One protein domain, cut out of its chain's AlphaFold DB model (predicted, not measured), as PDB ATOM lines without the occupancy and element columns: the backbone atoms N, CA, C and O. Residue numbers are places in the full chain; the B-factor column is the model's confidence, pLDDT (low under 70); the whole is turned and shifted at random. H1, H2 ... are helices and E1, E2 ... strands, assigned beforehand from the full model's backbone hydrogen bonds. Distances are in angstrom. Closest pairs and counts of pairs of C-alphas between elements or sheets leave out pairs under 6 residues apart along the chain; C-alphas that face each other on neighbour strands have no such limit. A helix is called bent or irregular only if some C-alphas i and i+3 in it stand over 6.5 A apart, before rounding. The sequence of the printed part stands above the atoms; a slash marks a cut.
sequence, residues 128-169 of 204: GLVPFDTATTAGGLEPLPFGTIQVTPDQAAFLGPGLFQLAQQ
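What this domain is: This is residues 128 to 169 of the 204 residues of an uncharacterized protein of Acidobacteria bacterium (UniProt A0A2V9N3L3). What does this model look like? It is a small flat slab: two short antiparallel strands, E1 and E2, make a sheet at one end, and the longer helix H2 starts near that sheet and runs away from it, with the short helix H1 packed beside part of H2. Residues 140 to 147 fold back from H1 to E2. How is it made up? The printed part has 42 residues, with E1, H1, E2 and H2 in that order along the chain, and its class is mixed, helices and strands. It is compact, with a radius of gyration of the C-alphas of 9.9 A and spans of 29 by 21 by 8 A.

Where its parts are: Where is the sheet? E1 is residues 130 to 133, 9.8 A from first to last C-alpha, and begins with C-alpha 130 at (156.993, 177.601, 159.552). E2 is residues 148 to 151, 9.5 A long. Where are the helices? H2 is residues 153 to 169, 22.2 A long, and ends with C-alpha 169 at (168.474, 180.719, 183.879). H1 is residues 134 to 139, 10.2 A long, and begins with C-alpha 134 at (150.994, 176.947, 170.130). Are the helices even? H1 is irregular, with C-alphas 135 and 138 at 9.0 A; H2 is irregular only just, with C-alphas 158 and 161 at 6.7 A, and has a kink of 49 degrees near residue 163.

How they stand to each other: How do the strands pair? E1 and E2 are antiparallel neighbours, their directions at 140 degrees. N 132 and O 149 are within hydrogen-bond range at 2.8 A, and so are N 130 and O 151 at 2.9 A. How near is H2 to the sheet? The closest C-alphas of E1 and H2, those of Phe 132 and Ala 156, are 6.4 A apart. How do the helices stand? H1 and H2 touch, H2 with residues 159 to 164 alone, and the closest C-alphas, those of Thr 137 and Gly 160, are 5.1 A apart. They run the same way at a steep tilt of 36 degrees, only just past shallow. What do the helix backbones show? Within hydrogen-bond range are 0 of 2 O i to N i+4 pairs in H1, beside 2 of 3 O i to N i+3 pairs, and 9 of 13 O i to N i+4 pairs in H2.

The domain as a whole: How large is it? The two C-alphas farthest apart, those of Gly 128 and Gln 169, are 29.7 A apart. Is anything cut, or any link long? The printed part has no cut; the links E1 to H1 and E2 to H2 are tight, and H1 to E2, with 8 residues, is short. Where is confidence low? The mean pLDDT of the printed part is 72.6, and residues 136 to 143 and 161 to 169 are under 70.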
ATOM      1  N   GLY A 128     159.460 181.960 154.317       79.62
ATOM      2  CA  GLY A 128     160.313 181.364 155.343       79.62
ATOM      3  C   GLY A 128     159.596 181.145 156.677       79.62
ATOM      4  O   GLY A 128     160.259 180.882 157.679       79.62
ATOM      5  N   LEU A 129     158.265 181.272 156.715       87.94
ATOM      6  CA  LEU A 129     157.465 180.998 157.900       87.94
ATOM      7  C   LEU A 129     157.174 179.503 158.004       87.94
ATOM      8  O   LEU A 129     156.801 178.845 157.030       87.94
ATOM      9  N   VAL A 130     157.309 178.986 159.217       88.12
ATOM     10  CA  VAL A 130     156.993 177.601 159.552       88.12
ATOM     11  C   VAL A 130     155.717 177.545 160.395       88.12
ATOM     12  O   VAL A 130     155.504 178.419 161.244       88.12
ATOM     13  N   PRO A 131     154.863 176.524 160.196       87.62
ATOM     14  CA  PRO A 131     153.739 176.281 161.085       87.62
ATOM     15  C   PRO A 131     154.262 175.903 162.475       87.62
ATOM     16  O   PRO A 131     155.008 174.936 162.627       87.62
ATOM     17  N   PHE A 132     153.849 176.654 163.488       85.12
ATOM     18  CA  PHE A 132     154.143 176.398 164.892       85.12
ATOM     19  C   PHE A 132     152.845 176.130 165.647       85.12
ATOM     20  O   PHE A 132     151.928 176.952 165.636       85.12
ATOM     21  N   ASP A 133     152.772 174.973 166.300       83.88
ATOM     22  CA  ASP A 133     151.649 174.622 167.159       83.88
ATOM     23  C   ASP A 133     151.811 175.275 168.535       83.88
ATOM     24  O   ASP A 133     152.688 174.897 169.322       83.88
ATOM     25  N   THR A 134     150.944 176.239 168.851       76.38
ATOM     26  CA  THR A 134     150.994 176.947 170.130       76.38
ATOM     27  C   THR A 134     150.619 176.085 171.333       76.38
ATOM     28  O   THR A 134     150.822 176.531 172.465       76.38
ATOM     29  N   ALA A 135     150.146 174.851 171.135       72.69
ATOM     30  CA  ALA A 135     150.019 173.870 172.212       72.69
ATOM     31  C   ALA A 135     151.379 173.425 172.780       72.69
ATOM     32  O   ALA A 135     151.445 172.939 173.907       72.69
ATOM     33  N   THR A 136     152.470 173.625 172.032       68.50
ATOM     34  CA  THR A 136     153.836 173.232 172.428       68.50
ATOM     35  C   THR A 136     154.668 174.372 173.033       68.50
ATOM     36  O   THR A 136     155.830 174.170 173.398       68.50
ATOM     37  N   THR A 137     154.084 175.567 173.175       68.44
ATOM     38  CA  THR A 137     154.758 176.769 173.699       68.44
ATOM     39  C   THR A 137     155.296 176.545 175.119       68.44
ATOM     40  O   THR A 137     154.653 175.885 175.939       68.44
ATOM     41  N   ALA A 138     156.483 177.084 175.422       62.56
ATOM     42  CA  ALA A 138     157.134 176.992 176.738       62.56
ATOM     43  C   ALA A 138     157.304 175.551 177.269       62.56
ATOM     44  O   ALA A 138     157.173 175.300 178.466       62.56
ATOM     45  N   GLY A 139     157.571 174.584 176.385       60.34
ATOM     46  CA  GLY A 139     157.720 173.177 176.776       60.34
ATOM     47  C   GLY A 139     156.404 172.504 177.187       60.34
ATOM     48  O   GLY A 139     156.434 171.532 177.937       60.34
ATOM     49  N   GLY A 140     155.263 173.019 176.714       59.09
ATOM     50  CA  GLY A 140     153.929 172.484 177.009       59.09
ATOM     51  C   GLY A 140     153.303 173.020 178.298       59.09
ATOM     52  O   GLY A 140     152.366 172.408 178.806       59.09
ATOM     53  N   LEU A 141     153.822 174.128 178.847       58.41
ATOM     54  CA  LEU A 141     153.374 174.643 180.143       58.41
ATOM     55  C   LEU A 141     152.038 175.380 180.100       58.41
ATOM     56  O   LEU A 141     151.351 175.285 181.102       58.41
ATOM     57  N   GLU A 142     151.636 176.004 178.983       61.91
ATOM     58  CA  GLU A 142     150.226 176.317 178.679       61.91
ATOM     59  C   GLU A 142     150.005 176.488 177.160       61.91
ATOM     60  O   GLU A 142     150.763 177.213 176.507       61.91
ATOM     61  N   PRO A 143     148.966 175.862 176.571       63.31
ATOM     62  CA  PRO A 143     148.577 176.110 175.187       63.31
ATOM     63  C   PRO A 143     148.068 177.543 175.026       63.31
ATOM     64  O   PRO A 143     147.057 177.913 175.624       63.31
ATOM     65  N   LEU A 144     148.698 178.351 174.169       70.00
ATOM     66  CA  LEU A 144     148.047 179.597 173.752       70.00
ATOM     67  C   LEU A 144     146.821 179.239 172.887       70.00
ATOM     68  O   LEU A 144     146.924 178.338 172.048       70.00
ATOM     69  N   PRO A 145     145.677 179.938 173.019       70.56
ATOM     70  CA  PRO A 145     144.403 179.561 172.393       70.56
ATOM     71  C   PRO A 145     144.332 179.845 170.879       70.56
ATOM     72  O   PRO A 145     143.244 179.920 170.312       70.56
ATOM     73  N   PHE A 146     145.475 180.043 170.219       71.75
ATOM     74  CA  PHE A 146     145.565 180.520 168.838       71.75
ATOM     75  C   PHE A 146     145.769 179.402 167.800       71.75
ATOM     76  O   PHE A 146     145.717 179.677 166.604       71.75
ATOM     77  N   GLY A 147     145.952 178.145 168.227       79.19
ATOM     78  CA  GLY A 147     146.156 177.010 167.321       79.19
ATOM     79  C   GLY A 147     147.503 177.068 166.593       79.19
ATOM     80  O   GLY A 147     148.516 177.450 167.168       79.19
ATOM     81  N   THR A 148     147.554 176.677 165.317       84.25
ATOM     82  CA  THR A 148     148.796 176.767 164.532       84.25
ATOM     83  C   THR A 148     148.995 178.179 163.986       84.25
ATOM     84  O   THR A 148     148.194 178.656 163.181       84.25
ATOM     85  N   ILE A 149     150.094 178.823 164.368       86.62
ATOM     86  CA  ILE A 149     150.507 180.139 163.863       86.62
ATOM     87  C   ILE A 149     151.695 179.999 162.903       86.62
ATOM     88  O   ILE A 149     152.437 179.024 162.963       86.62
ATOM     89  N   GLN A 150     151.881 180.966 162.007       88.50
ATOM     90  CA  GLN A 150     153.037 181.023 161.105       88.50
ATOM     91  C   GLN A 150     154.084 181.962 161.705       88.50
ATOM     92  O   GLN A 150     153.791 183.135 161.937       88.50
ATOM     93  N   VAL A 151     155.282 181.455 161.982       86.19
ATOM     94  CA  VAL A 151     156.362 182.198 162.657       86.19
ATOM     95  C   VAL A 151     157.696 181.965 161.960       86.19
ATOM     96  O   VAL A 151     157.853 180.994 161.219       86.19
ATOM     97  N   THR A 152     158.678 182.837 162.190       87.88
ATOM     98  CA  THR A 152     160.044 182.589 161.708       87.88
ATOM     99  C   THR A 152     160.682 181.414 162.470       87.88
ATOM    100  O   THR A 152     160.293 181.143 163.610       87.88
ATOM    101  N   PRO A 153     161.684 180.715 161.904       85.19
ATOM    102  CA  PRO A 153     162.375 179.629 162.602       85.19
ATOM    103  C   PRO A 153     162.966 180.056 163.956       85.19
ATOM    104  O   PRO A 153     162.873 179.313 164.931       85.19
ATOM    105  N   ASP A 154     163.482 181.285 164.049       84.06
ATOM    106  CA  ASP A 154     164.003 181.852 165.300       84.06
ATOM    107  C   ASP A 154     162.897 182.096 166.336       84.06
ATOM    108  O   ASP A 154     163.083 181.846 167.526       84.06
ATOM    109  N   GLN A 155     161.717 182.542 165.892       84.12
ATOM    110  CA  GLN A 155     160.545 182.690 166.757       84.12
ATOM    111  C   GLN A 155     160.027 181.330 167.230       84.12
ATOM    112  O   GLN A 155     159.696 181.199 168.403       84.12
ATOM    113  N   ALA A 156     159.998 180.309 166.369       81.50
ATOM    114  CA  ALA A 156     159.648 178.946 166.773       81.50
ATOM    115  C   ALA A 156     160.639 178.393 167.815       81.50
ATOM    116  O   ALA A 156     160.222 177.787 168.803       81.50
ATOM    117  N   ALA A 157     161.942 178.643 167.645       79.25
ATOM    118  CA  ALA A 157     162.970 178.250 168.610       79.25
ATOM    119  C   ALA A 157     162.828 178.992 169.951       79.25
ATOM    120  O   ALA A 157     162.942 178.376 171.015       79.25
ATOM    121  N   PHE A 158     162.532 180.295 169.907       77.94
ATOM    122  CA  PHE A 158     162.260 181.110 171.090       77.94
ATOM    123  C   PHE A 158     161.002 180.639 171.833       77.94
ATOM    124  O   PHE A 158     161.058 180.384 173.034       77.94
ATOM    125  N   LEU A 159     159.881 180.491 171.122       77.44
ATOM    126  CA  LEU A 159     158.580 180.117 171.687       77.44
ATOM    127  C   LEU A 159     158.530 178.657 172.162       77.44
ATOM    128  O   LEU A 159     157.775 178.339 173.083       77.44
ATOM    129  N   GLY A 160     159.325 177.778 171.553       72.25
ATOM    130  CA  GLY A 160     159.492 176.388 171.962       72.25
ATOM    131  C   GLY A 160     160.429 176.241 173.176       72.25
ATOM    132  O   GLY A 160     160.149 176.793 174.243       72.25
ATOM    133  N   PRO A 161     161.537 175.481 173.075       65.56
ATOM    134  CA  PRO A 161     162.418 175.209 174.216       65.56
ATOM    135  C   PRO A 161     163.191 176.443 174.726       65.56
ATOM    136  O   PRO A 161     163.657 176.427 175.866       65.56
ATOM    137  N   GLY A 162     163.304 177.521 173.938       61.44
ATOM    138  CA  GLY A 162     164.025 178.742 174.316       61.44
ATOM    139  C   GLY A 162     163.435 179.472 175.531       61.44
ATOM    140  O   GLY A 162     164.180 179.858 176.432       61.44
ATOM    141  N   LEU A 163     162.106 179.597 175.618       61.03
ATOM    142  CA  LEU A 163     161.414 180.141 176.798       61.03
ATOM    143  C   LEU A 163     161.650 179.286 178.051       61.03
ATOM    144  O   LEU A 163     161.847 179.827 179.138       61.03
ATOM    145  N   PHE A 164     161.682 177.962 177.901       59.88
ATOM    146  CA  PHE A 164     161.960 177.039 179.003       59.88
ATOM    147  C   PHE A 164     163.416 177.151 179.492       59.88
ATOM    148  O   PHE A 164     163.665 177.197 180.696       59.88
ATOM    149  N   GLN A 165     164.384 177.286 178.582       57.22
ATOM    150  CA  GLN A 165     165.793 177.493 178.942       57.22
ATOM    151  C   GLN A 165     166.054 178.859 179.591       57.22
ATOM    152  O   GLN A 165     166.831 178.935 180.543       57.22
ATOM    153  N   LEU A 166     165.380 179.927 179.149       56.06
ATOM    154  CA  LEU A 166     165.436 181.236 179.812       56.06
ATOM    155  C   LEU A 166     164.766 181.207 181.198       56.06
ATOM    156  O   LEU A 166     165.283 181.811 182.138       56.06
ATOM    157  N   ALA A 167     163.675 180.449 181.363       53.09
ATOM    158  CA  ALA A 167     163.045 180.220 182.666       53.09
ATOM    159  C   ALA A 167     163.971 179.476 183.650       53.09
ATOM    160  O   ALA A 167     163.953 179.758 184.846       53.09
ATOM    161  N   GLN A 168     164.835 178.578 183.163       53.97
ATOM    162  CA  GLN A 168     165.834 177.884 183.989       53.97
ATOM    163  C   GLN A 168     167.048 178.753 184.363       53.97
ATOM    164  O   GLN A 168     167.726 178.453 185.344       53.97
ATOM    165  N   GLN A 169     167.332 179.830 183.623       51.81
ATOM    166  CA  GLN A 169     168.474 180.719 183.879       51.81
ATOM    167  C   GLN A 169     168.182 181.829 184.904       51.81
ATOM    168  O   GLN A 169     169.108 182.494 185.363       51.81
TER     169      GLN A 169